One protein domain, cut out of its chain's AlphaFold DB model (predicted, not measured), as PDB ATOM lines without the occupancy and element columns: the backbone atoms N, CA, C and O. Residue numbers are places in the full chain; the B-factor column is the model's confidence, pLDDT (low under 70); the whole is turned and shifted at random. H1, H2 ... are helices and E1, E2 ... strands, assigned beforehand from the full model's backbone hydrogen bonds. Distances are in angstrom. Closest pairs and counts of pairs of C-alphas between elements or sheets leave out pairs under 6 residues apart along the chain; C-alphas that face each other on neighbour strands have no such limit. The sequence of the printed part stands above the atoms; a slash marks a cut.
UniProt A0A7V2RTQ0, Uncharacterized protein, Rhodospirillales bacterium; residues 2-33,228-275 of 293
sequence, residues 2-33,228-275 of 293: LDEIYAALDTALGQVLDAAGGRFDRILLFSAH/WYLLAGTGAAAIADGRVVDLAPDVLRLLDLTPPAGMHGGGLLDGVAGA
ATOM      1  N   LEU A   2     -46.773  13.003  26.531       88.75
ATOM      2  CA  LEU A   2     -46.008  11.790  26.904       88.75
ATOM      3  C   LEU A   2     -46.173  10.656  25.882       88.75
ATOM      4  O   LEU A   2     -45.170  10.145  25.397       88.75
ATOM      5  N   ASP A   3     -47.406  10.334  25.490       93.88
ATOM      6  CA  ASP A   3     -47.668   9.281  24.494       93.88
ATOM      7  C   ASP A   3     -47.015   9.591  23.138       93.88
ATOM      8  O   ASP A   3     -46.456   8.709  22.497       93.88
ATOM      9  N   GLU A   4     -47.003  10.865  22.737       96.38
ATOM     10  CA  GLU A   4     -46.324  11.331  21.519       96.38
ATOM     11  C   GLU A   4     -44.803  11.141  21.602       96.38
ATOM     12  O   GLU A   4     -44.183  10.750  20.617       96.38
ATOM     13  N   ILE A   5     -44.197  11.384  22.772       94.81
ATOM     14  CA  ILE A   5     -42.767  11.130  22.997       94.81
ATOM     15  C   ILE A   5     -42.481   9.633  22.881       94.81
ATOM     16  O   ILE A   5     -41.534   9.257  22.197       94.81
ATOM     17  N   TYR A   6     -43.293   8.777  23.507       94.00
ATOM     18  CA  TYR A   6     -43.106   7.328  23.414       94.00
ATOM     19  C   TYR A   6     -43.305   6.806  21.988       94.00
ATOM     20  O   TYR A   6     -42.495   6.005  21.535       94.00
ATOM     21  N   ALA A   7     -44.296   7.307  21.245       97.06
ATOM     22  CA  ALA A   7     -44.489   6.957  19.836       97.06
ATOM     23  C   ALA A   7     -43.305   7.403  18.955       97.06
ATOM     24  O   ALA A   7     -42.876   6.675  18.056       97.06
ATOM     25  N   ALA A   8     -42.735   8.581  19.227       97.50
ATOM     26  CA  ALA A   8     -41.540   9.056  18.535       97.50
ATOM     27  C   ALA A   8     -40.297   8.215  18.877       97.50
ATOM     28  O   ALA A   8     -39.502   7.917  17.986       97.50
ATOM     29  N   LEU A   9     -40.137   7.804  20.141       95.50
ATOM     30  CA  LEU A   9     -39.061   6.907  20.573       95.50
ATOM     31  C   LEU A   9     -39.189   5.517  19.942       95.50
ATOM     32  O   LEU A   9     -38.184   4.973  19.501       95.50
ATOM     33  N   ASP A  10     -40.403   4.973  19.861       95.56
ATOM     34  CA  ASP A  10     -40.689   3.701  19.192       95.56
ATOM     35  C   ASP A  10     -40.336   3.764  17.696       95.56
ATOM     36  O   ASP A  10     -39.585   2.932  17.188       95.56
ATOM     37  N   THR A  11     -40.748   4.842  17.018       97.69
ATOM     38  CA  THR A  11     -40.380   5.094  15.616       97.69
ATOM     39  C   THR A  11     -38.860   5.182  15.438       97.69
ATOM     40  O   THR A  11     -38.301   4.581  14.519       97.69
ATOM     41  N   ALA A  12     -38.168   5.916  16.314       96.62
ATOM     42  CA  ALA A  12     -36.714   6.060  16.263       96.62
ATOM     43  C   ALA A  12     -35.987   4.734  16.545       96.62
ATOM     44  O   ALA A  12     -34.982   4.435  15.901       96.62
ATOM     45  N   LEU A  13     -36.503   3.919  17.471       93.56
ATOM     46  CA  LEU A  13     -35.987   2.578  17.729       93.56
ATOM     47  C   LEU A  13     -36.108   1.706  16.475       93.56
ATOM     48  O   LEU A  13     -35.121   1.085  16.086       93.56
ATOM     49  N   GLY A  14     -37.262   1.723  15.800       93.69
ATOM     50  CA  GLY A  14     -37.461   1.024  14.527       93.69
ATOM     51  C   GLY A  14     -36.410   1.403  13.481       93.69
ATOM     52  O   GLY A  14     -35.756   0.529  12.921       93.69
ATOM     53  N   GLN A  15     -36.137   2.701  13.310       96.06
ATOM     54  CA  GLN A  15     -35.110   3.186  12.376       96.06
ATOM     55  C   GLN A  15     -33.700   2.666  12.701       96.06
ATOM     56  O   GLN A  15     -32.932   2.340  11.793       96.06
ATOM     57  N   VAL A  16     -33.342   2.578  13.987       93.75
ATOM     58  CA  VAL A  16     -32.051   2.017  14.424       93.75
ATOM     59  C   VAL A  16     -31.970   0.522  14.109       93.75
ATOM     60  O   VAL A  16     -30.934   0.051  13.635       93.75
ATOM     61  N   LEU A  17     -33.054  -0.218  14.342       91.75
ATOM     62  CA  LEU A  17     -33.124  -1.654  14.065       91.75
ATOM     63  C   LEU A  17     -33.078  -1.952  12.559       91.75
ATOM     64  O   LEU A  17     -32.320  -2.827  12.137       91.75
ATOM     65  N   ASP A  18     -33.797  -1.177  11.748       93.12
ATOM     66  CA  ASP A  18     -33.780  -1.284  10.287       93.12
ATOM     67  C   ASP A  18     -32.375  -1.017   9.728       93.12
ATOM     68  O   ASP A  18     -31.866  -1.782   8.908       93.12
ATOM     69  N   ALA A  19     -31.693   0.023  10.223       93.75
ATOM     70  CA  ALA A  19     -30.318   0.336   9.831       93.75
ATOM     71  C   ALA A  19     -29.311  -0.747  10.266       93.75
ATOM     72  O   ALA A  19     -28.321  -1.011   9.567       93.75
ATOM     73  N   ALA A  20     -29.554  -1.402  11.406       90.19
ATOM     74  CA  ALA A  20     -28.782  -2.563  11.830       90.19
ATOM     75  C   ALA A  20     -29.012  -3.776  10.911       90.19
ATOM     76  O   ALA A  20     -28.119  -4.612  10.793       90.19
ATOM     77  N   GLY A  21     -30.143  -3.853  10.202       85.25
ATOM     78  CA  GLY A  21     -30.375  -4.813   9.121       85.25
ATOM     79  C   GLY A  21     -30.339  -6.272   9.574       85.25
ATOM     80  O   GLY A  21     -29.741  -7.103   8.898       85.25
ATOM     81  N   GLY A  22     -30.894  -6.573  10.753       80.81
ATOM     82  CA  GLY A  22     -30.941  -7.939  11.290       80.81
ATOM     83  C   GLY A  22     -29.583  -8.518  11.709       80.81
ATOM     84  O   GLY A  22     -29.483  -9.716  11.937       80.81
ATOM     85  N   ARG A  23     -28.537  -7.690  11.837       84.44
ATOM     86  CA  ARG A  23     -27.184  -8.118  12.253       84.44
ATOM     87  C   ARG A  23     -27.084  -8.654  13.685       84.44
ATOM     88  O   ARG A  23     -26.026  -9.152  14.056       84.44
ATOM     89  N   PHE A  24     -28.123  -8.489  14.498       85.38
ATOM     90  CA  PHE A  24     -28.117  -8.868  15.907       85.38
ATOM     91  C   PHE A  24     -29.196  -9.913  16.172       85.38
ATOM     92  O   PHE A  24     -30.380  -9.633  16.000       85.38
ATOM     93  N   ASP A  25     -28.781 -11.082  16.660       84.88
ATOM     94  CA  ASP A  25     -29.698 -12.170  17.023       84.88
ATOM     95  C   ASP A  25     -30.474 -11.882  18.312       84.88
ATOM     96  O   ASP A  25     -31.510 -12.490  18.565       84.88
ATOM     97  N   ARG A  26     -29.970 -10.967  19.154       86.88
ATOM     98  CA  ARG A  26     -30.581 -10.582  20.431       86.88
ATOM     99  C   ARG A  26     -30.503  -9.080  20.647       86.88
ATOM    100  O   ARG A  26     -29.472  -8.461  20.394       86.88
ATOM    101  N   ILE A  27     -31.583  -8.510  21.175       89.62
ATOM    102  CA  ILE A  27     -31.676  -7.085  21.511       89.62
ATOM    103  C   ILE A  27     -32.170  -6.970  22.947       89.62
ATOM    104  O   ILE A  27     -33.264  -7.429  23.261       89.62
ATOM    105  N   LEU A  28     -31.367  -6.345  23.808       90.38
ATOM    106  CA  LEU A  28     -31.757  -5.987  25.168       90.38
ATOM    107  C   LEU A  28     -32.035  -4.484  25.226       90.38
ATOM    108  O   LEU A  28     -31.122  -3.673  25.078       90.38
ATOM    109  N   LEU A  29     -33.286  -4.120  25.478       91.62
ATOM    110  CA  LEU A  29     -33.702  -2.756  25.776       91.62
ATOM    111  C   LEU A  29     -34.084  -2.682  27.251       91.62
ATOM    112  O   LEU A  29     -34.806  -3.545  27.732       91.62
ATOM    113  N   PHE A  30     -33.619  -1.680  27.988       92.56
ATOM    114  CA  PHE A  30     -33.961  -1.566  29.403       92.56
ATOM    115  C   PHE A  30     -33.972  -0.123  29.887       92.56
ATOM    116  O   PHE A  30     -33.320   0.755  29.326       92.56
ATOM    117  N   SER A  31     -34.686   0.086  30.987       92.19
ATOM    118  CA  SER A  31     -34.620   1.276  31.818       92.19
ATOM    119  C   SER A  31     -34.254   0.851  33.234       92.19
ATOM    120  O   SER A  31     -34.963   0.054  33.845       92.19
ATOM    121  N   ALA A  32     -33.157   1.385  33.771       89.69
ATOM    122  CA  ALA A  32     -32.664   1.050  35.113       89.69
ATOM    123  C   ALA A  32     -33.601   1.518  36.242       89.69
ATOM    124  O   ALA A  32     -33.554   0.999  37.354       89.69
ATOM    125  N   HIS A  33     -34.442   2.508  35.954       89.69
ATOM    126  CA  HIS A  33     -35.420   3.081  36.868       89.69
ATOM    127  C   HIS A  33     -36.638   3.576  36.082       89.69
ATOM    128  O   HIS A  33     -36.603   3.720  34.860       89.69
ATOM    129  N   TRP A 228     -37.661  -1.365  33.863       91.44
ATOM    130  CA  TRP A 228     -38.173  -2.425  32.989       91.44
ATOM    131  C   TRP A 228     -37.078  -2.886  32.030       91.44
ATOM    132  O   TRP A 228     -36.105  -2.167  31.805       91.44
ATOM    133  N   TYR A 229     -37.235  -4.069  31.446       91.62
ATOM    134  CA  TYR A 229     -36.385  -4.530  30.354       91.62
ATOM    135  C   TYR A 229     -37.181  -5.385  29.368       91.62
ATOM    136  O   TYR A 229     -38.230  -5.931  29.702       91.62
ATOM    137  N   LEU A 230     -36.670  -5.477  28.147       90.38
ATOM    138  CA  LEU A 230     -37.160  -6.294  27.053       90.38
ATOM    139  C   LEU A 230     -35.951  -6.992  26.439       90.38
ATOM    140  O   LEU A 230     -35.006  -6.330  26.016       90.38
ATOM    141  N   LEU A 231     -35.988  -8.319  26.385       89.62
ATOM    142  CA  LEU A 231     -35.011  -9.115  25.654       89.62
ATOM    143  C   LEU A 231     -35.715  -9.764  24.460       89.62
ATOM    144  O   LEU A 231     -36.524 -10.672  24.632       89.62
ATOM    145  N   ALA A 232     -35.409  -9.288  23.258       88.06
ATOM    146  CA  ALA A 232     -35.894  -9.852  22.005       88.06
ATOM    147  C   ALA A 232     -34.878 -10.841  21.409       88.06
ATOM    148  O   ALA A 232     -33.684 -10.775  21.718       88.06
ATOM    149  N   GLY A 233     -35.352 -11.740  20.537       83.56
ATOM    150  CA  GLY A 233     -34.506 -12.734  19.854       83.56
ATOM    151  C   GLY A 233     -34.377 -14.081  20.574       83.56
ATOM    152  O   GLY A 233     -33.413 -14.815  20.396       83.56
ATOM    153  N   THR A 234     -35.336 -14.400  21.444       74.50
ATOM    154  CA  THR A 234     -35.265 -15.539  22.374       74.50
ATOM    155  C   THR A 234     -36.220 -16.674  22.006       74.50
ATOM    156  O   THR A 234     -36.135 -17.756  22.576       74.50
ATOM    157  N   GLY A 235     -37.147 -16.422  21.073       71.81
ATOM    158  CA  GLY A 235     -38.180 -17.366  20.639       71.81
ATOM    159  C   GLY A 235     -39.334 -17.572  21.630       71.81
ATOM    160  O   GLY A 235     -40.304 -18.238  21.283       71.81
ATOM    161  N   ALA A 236     -39.268 -16.990  22.833       69.12
ATOM    162  CA  ALA A 236     -40.294 -17.125  23.864       69.12
ATOM    163  C   ALA A 236     -40.511 -15.810  24.623       69.12
ATOM    164  O   ALA A 236     -39.557 -15.133  25.009       69.12
ATOM    165  N   ALA A 237     -41.778 -15.475  24.869       73.44
ATOM    166  CA  ALA A 237     -42.152 -14.382  25.755       73.44
ATOM    167  C   ALA A 237     -42.197 -14.892  27.201       73.44
ATOM    168  O   ALA A 237     -42.953 -15.811  27.517       73.44
ATOM    169  N   ALA A 238     -41.400 -14.285  28.075       79.06
ATOM    170  CA  ALA A 238     -41.400 -14.554  29.506       79.06
ATOM    171  C   ALA A 238     -41.337 -13.231  30.273       79.06
ATOM    172  O   ALA A 238     -40.700 -12.277  29.827       79.06
ATOM    173  N   ILE A 239     -42.001 -13.189  31.427       81.00
ATOM    174  CA  ILE A 239     -41.911 -12.080  32.375       81.00
ATOM    175  C   ILE A 239     -41.094 -12.585  33.555       81.00
ATOM    176  O   ILE A 239     -41.447 -13.600  34.157       81.00
ATOM    177  N   ALA A 240     -40.015 -11.882  33.876       83.94
ATOM    178  CA  ALA A 240     -39.221 -12.144  35.061       83.94
ATOM    179  C   ALA A 240     -38.894 -10.824  35.758       83.94
ATOM    180  O   ALA A 240     -38.578  -9.823  35.114       83.94
ATOM    181  N   ASP A 241     -38.981 -10.844  37.082       87.81
ATOM    182  CA  ASP A 241     -38.504  -9.759  37.927       87.81
ATOM    183  C   ASP A 241     -37.053 -10.026  38.329       87.81
ATOM    184  O   ASP A 241     -36.636 -11.166  38.538       87.81
ATOM    185  N   GLY A 242     -36.284  -8.955  38.498       89.81
ATOM    186  CA  GLY A 242     -34.928  -9.034  39.022       89.81
ATOM    187  C   GLY A 242     -34.392  -7.669  39.400       89.81
ATOM    188  O   GLY A 242     -35.127  -6.680  39.465       89.81
ATOM    189  N   ARG A 243     -33.093  -7.605  39.680       91.88
ATOM    190  CA  ARG A 243     -32.431  -6.362  40.068       91.88
ATOM    191  C   ARG A 243     -31.611  -5.850  38.899       91.88
ATOM    192  O   ARG A 243     -31.006  -6.611  38.158       91.88
ATOM    193  N   VAL A 244     -31.493  -4.530  38.803       91.56
ATOM    194  CA  VAL A 244     -30.654  -3.885  37.782       91.56
ATOM    195  C   VAL A 244     -29.201  -4.385  37.804       91.56
ATOM    196  O   VAL A 244     -28.569  -4.479  36.757       91.56
ATOM    197  N   VAL A 245     -28.683  -4.760  38.982       92.69
ATOM    198  CA  VAL A 245     -27.325  -5.310  39.134       92.69
ATOM    199  C   VAL A 245     -27.146  -6.663  38.444       92.69
ATOM    200  O   VAL A 245     -26.020  -7.021  38.125       92.69
ATOM    201  N   ASP A 246     -28.232  -7.385  38.165       93.06
ATOM    202  CA  ASP A 246     -28.188  -8.687  37.504       93.06
ATOM    203  C   ASP A 246     -27.959  -8.557  35.980       93.06
ATOM    204  O   ASP A 246     -27.394  -9.460  35.365       93.06
ATOM    205  N   LEU A 247     -28.294  -7.404  35.376       91.81
ATOM    206  CA  LEU A 247     -28.202  -7.176  33.925       91.81
ATOM    207  C   LEU A 247     -26.771  -7.271  33.383       91.81
ATOM    208  O   LEU A 247     -26.544  -7.922  32.369       91.81
ATOM    209  N   ALA A 248     -25.800  -6.612  34.022       94.31
ATOM    210  CA  ALA A 248     -24.434  -6.569  33.499       94.31
ATOM    211  C   ALA A 248     -23.743  -7.952  33.504       94.31
ATOM    212  O   ALA A 248     -23.201  -8.328  32.460       94.31
ATOM    213  N   PRO A 249     -23.791  -8.747  34.598       95.00
ATOM    214  CA  PRO A 249     -23.322 -10.130  34.579       95.00
ATOM    215  C   PRO A 249     -23.991 -10.970  33.490       95.00
ATOM    216  O   PRO A 249     -23.315 -11.731  32.802       95.00
ATOM    217  N   ASP A 250     -25.303 -10.828  33.312       91.69
ATOM    218  CA  ASP A 250     -26.048 -11.639  32.353       91.69
ATOM    219  C   ASP A 250     -25.751 -11.261  30.902       91.69
ATOM    220  O   ASP A 250     -25.610 -12.146  30.064       91.69
ATOM    221  N   VAL A 251     -25.563  -9.972  30.601       91.62
ATOM    222  CA  VAL A 251     -25.098  -9.526  29.278       91.62
ATOM    223  C   VAL A 251     -23.716 -10.098  28.962       91.62
ATOM    224  O   VAL A 251     -23.494 -10.552  27.845       91.62
ATOM    225  N   LEU A 252     -22.795 -10.135  29.932       93.75
ATOM    226  CA  LEU A 252     -21.488 -10.766  29.728       93.75
ATOM    227  C   LEU A 252     -21.631 -12.262  29.437       93.75
ATOM    228  O   LEU A 252     -21.035 -12.744  28.478       93.75
ATOM    229  N   ARG A 253     -22.476 -12.979  30.189       90.88
ATOM    230  CA  ARG A 253     -22.746 -14.402  29.932       90.88
ATOM    231  C   ARG A 253     -23.385 -14.638  28.562       90.88
ATOM    232  O   ARG A 253     -23.019 -15.596  27.894       90.88
ATOM    233  N   LEU A 254     -24.289 -13.761  28.115       87.62
ATOM    234  CA  LEU A 254     -24.882 -13.824  26.772       87.62
ATOM    235  C   LEU A 254     -23.847 -13.645  25.653       87.62
ATOM    236  O   LEU A 254     -24.053 -14.155  24.556       87.62
ATOM    237  N   LEU A 255     -22.753 -12.937  25.930       89.38
ATOM    238  CA  LEU A 255     -21.617 -12.755  25.025       89.38
ATOM    239  C   LEU A 255     -20.539 -13.842  25.193       89.38
ATOM    240  O   LEU A 255     -19.430 -13.669  24.694       89.38
ATOM    241  N   ASP A 256     -20.835 -14.928  25.917       91.00
ATOM    242  CA  ASP A 256     -19.885 -15.992  26.270       91.00
ATOM    243  C   ASP A 256     -18.640 -15.476  27.033       91.00
ATOM    244  O   ASP A 256     -17.558 -16.067  26.992       91.00
ATOM    245  N   LEU A 257     -18.787 -14.371  27.774       94.81
ATOM    246  CA  LEU A 257     -17.749 -13.788  28.623       94.81
ATOM    247  C   LEU A 257     -17.979 -14.140  30.096       94.81
ATOM    248  O   LEU A 257     -19.103 -14.169  30.596       94.81
ATOM    249  N   THR A 258     -16.887 -14.351  30.833       95.12
ATOM    250  CA  THR A 258     -16.939 -14.548  32.288       95.12
ATOM    251  C   THR A 258     -17.071 -13.197  33.004       95.12
ATOM    252  O   THR A 258     -16.200 -12.340  32.829       95.12
ATOM    253  N   PRO A 259     -18.106 -12.983  33.841       96.12
ATOM    254  CA  PRO A 259     -18.205 -11.777  34.657       96.12
ATOM    255  C   PRO A 259     -17.002 -11.627  35.604       96.12
ATOM    256  O   PRO A 259     -16.595 -12.611  36.228       96.12
ATOM    257  N   PRO A 260     -16.428 -10.419  35.757       94.94
ATOM    258  CA  PRO A 260     -15.357 -10.178  36.719       94.94
ATOM    259  C   PRO A 260     -15.786 -10.517  38.152       94.94
ATOM    260  O   PRO A 260     -16.926 -10.262  38.532       94.94
ATOM    261  N   ALA A 261     -14.852 -10.992  38.981       89.56
ATOM    262  CA  ALA A 261     -15.138 -11.430  40.354       89.56
ATOM    263  C   ALA A 261     -15.781 -10.352  41.256       89.56
ATOM    264  O   ALA A 261     -16.502 -10.682  42.191       89.56
ATOM    265  N   GLY A 262     -15.531  -9.066  40.980       87.50
ATOM    266  CA  GLY A 262     -16.128  -7.942  41.713       87.50
ATOM    267  C   GLY A 262     -17.533  -7.545  41.249       87.50
ATOM    268  O   GLY A 262     -18.112  -6.615  41.803       87.50
ATOM    269  N   MET A 263     -18.077  -8.193  40.215       91.56
ATOM    270  CA  MET A 263     -19.433  -7.939  39.741       91.56
ATOM    271  C   MET A 263     -20.421  -8.809  40.525       91.56
ATOM    272  O   MET A 263     -20.214 -10.008  40.697       91.56
ATOM    273  N   HIS A 264     -21.502  -8.202  41.007       87.50
ATOM    274  CA  HIS A 264     -22.526  -8.885  41.795       87.50
ATOM    275  C   HIS A 264     -23.801  -9.092  40.982       87.50
ATOM    276  O   HIS A 264     -24.123  -8.274  40.127       87.50
ATOM    277  N   GLY A 265     -24.554 -10.138  41.324       91.31
ATOM    278  CA  GLY A 265     -25.839 -10.448  40.702       91.31
ATOM    279  C   GLY A 265     -25.752 -11.444  39.548       91.31
ATOM    280  O   GLY A 265     -24.744 -12.127  39.344       91.31
ATOM    281  N   GLY A 266     -26.851 -11.527  38.812       91.12
ATOM    282  CA  GLY A 266     -27.053 -12.396  37.661       91.12
ATOM    283  C   GLY A 266     -28.272 -13.295  37.821       91.12
ATOM    284  O   GLY A 266     -28.912 -13.311  38.873       91.12
ATOM    285  N   GLY A 267     -28.567 -14.053  36.772       88.06
ATOM    286  CA  GLY A 267     -29.664 -15.015  36.742       88.06
ATOM    287  C   GLY A 267     -31.012 -14.443  36.309       88.06
ATOM    288  O   GLY A 267     -32.002 -15.168  36.266       88.06
ATOM    289  N   LEU A 268     -31.054 -13.163  35.936       88.50
ATOM    290  CA  LEU A 268     -32.229 -12.518  35.359       88.50
ATOM    291  C   LEU A 268     -32.540 -13.071  33.959       88.50
ATOM    292  O   LEU A 268     -33.706 -13.194  33.587       88.50
ATOM    293  N   LEU A 269     -31.512 -13.414  33.176       85.81
ATOM    294  CA  LEU A 269     -31.658 -13.866  31.783       85.81
ATOM    295  C   LEU A 269     -31.442 -15.380  31.583       85.81
ATOM    296  O   LEU A 269     -31.551 -15.867  30.454       85.81
ATOM    297  N   ASP A 270     -31.194 -16.144  32.651       78.00
ATOM    298  CA  ASP A 270     -30.851 -17.577  32.576       78.00
ATOM    299  C   ASP A 270     -31.960 -18.424  31.929       78.00
ATOM    300  O   ASP A 270     -31.690 -19.269  31.072       78.00
ATOM    301  N   GLY A 271     -33.229 -18.146  32.256       63.25
ATOM    302  CA  GLY A 271     -34.391 -18.840  31.681       63.25
ATOM    303  C   GLY A 271     -34.615 -18.574  30.186       63.25
ATOM    304  O   GLY A 271     -35.441 -19.227  29.554       63.25
ATOM    305  N   VAL A 272     -33.873 -17.625  29.611       61.34
ATOM    306  CA  VAL A 272     -34.054 -17.115  28.248       61.34
ATOM    307  C   VAL A 272     -32.847 -17.443  27.344       61.34
ATOM    308  O   VAL A 272     -32.933 -17.428  26.111       61.34
ATOM    309  N   ALA A 273     -31.707 -17.800  27.941       53.25
ATOM    310  CA  ALA A 273     -30.508 -18.247  27.234       53.25
ATOM    311  C   ALA A 273     -30.591 -19.721  26.778       53.25
ATOM    312  O   ALA A 273     -30.031 -20.068  25.737       53.25
ATOM    313  N   GLY A 274     -31.336 -20.573  27.497       47.94
ATOM    314  CA  GLY A 274     -31.426 -22.019  27.234       47.94
ATOM    315  C   GLY A 274     -32.229 -22.440  25.994       47.94
ATOM    316  O   GLY A 274     -32.058 -23.555  25.513       47.94
ATOM    317  N   ALA A 275     -33.071 -21.565  25.435       45.41
ATOM    318  CA  ALA A 275     -33.972 -21.920  24.330       45.41
ATOM    319  C   ALA A 275     -33.327 -21.868  22.926       45.41
ATOM    320  O   ALA A 275     -33.917 -22.351  21.966       45.41
TER     321      ALA A 275
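What this domain is: This is residues 2 to 33 and 228 to 275 of the 293 residues of an uncharacterized protein of Rhodospirillales bacterium (UniProt A0A7V2RTQ0). What shape is this? A two-strand antiparallel sheet, E1 and E2, stands between helix H1 and helices H2 and H3; residues 2 to 12 of H1 stick out. What builds it? The printed part has 80 residues, with three named helices and two named strands in the order H1, E1, E2, H2, H3; the class is mixed, helices and strands. The whole is only just loose, close to compact: radius of gyration of the C-alphas 14.3 A, spans 41 by 28 by 23 A.

How they stand to each other: What meets what? H1, residues 2 to 20, is apart from H2, residues 244 to 254. E1, residues 27 to 31, is antiparallel to E2, residues 228 to 232; N 29 and O 230, 2.9 A apart, are within hydrogen-bond range. H2 is near E1, with 5 pairs of C-alphas within 10 A. And the end? H3, residues 270 to 275, is close to but not clearly touching H2; their closest C-alphas, Leu 254 and Ala 273, are 7.2 A apart. Every O i to N i+4 pair is within hydrogen-bond range in H1, 5 of 7 in H2 and 0 of 2 in H3, with 1 of 3 O i to N i+3 pairs there.

Where its parts are: Where to start? H1 spans 27.0 A from C-alpha 2 at (-46.008, 11.790, 26.904). Where to stop? H3 ends at C-alpha 275, (-33.972, -21.920, 24.330).

The domain as a whole: Any cut? Residues 34 to 227 are not printed; C-alphas 33 and 228 are 7.3 A apart. What else? Links E2 to H2 and H2 to H3 are long; pLDDT is under 70 at residues 236 and 271 to 275.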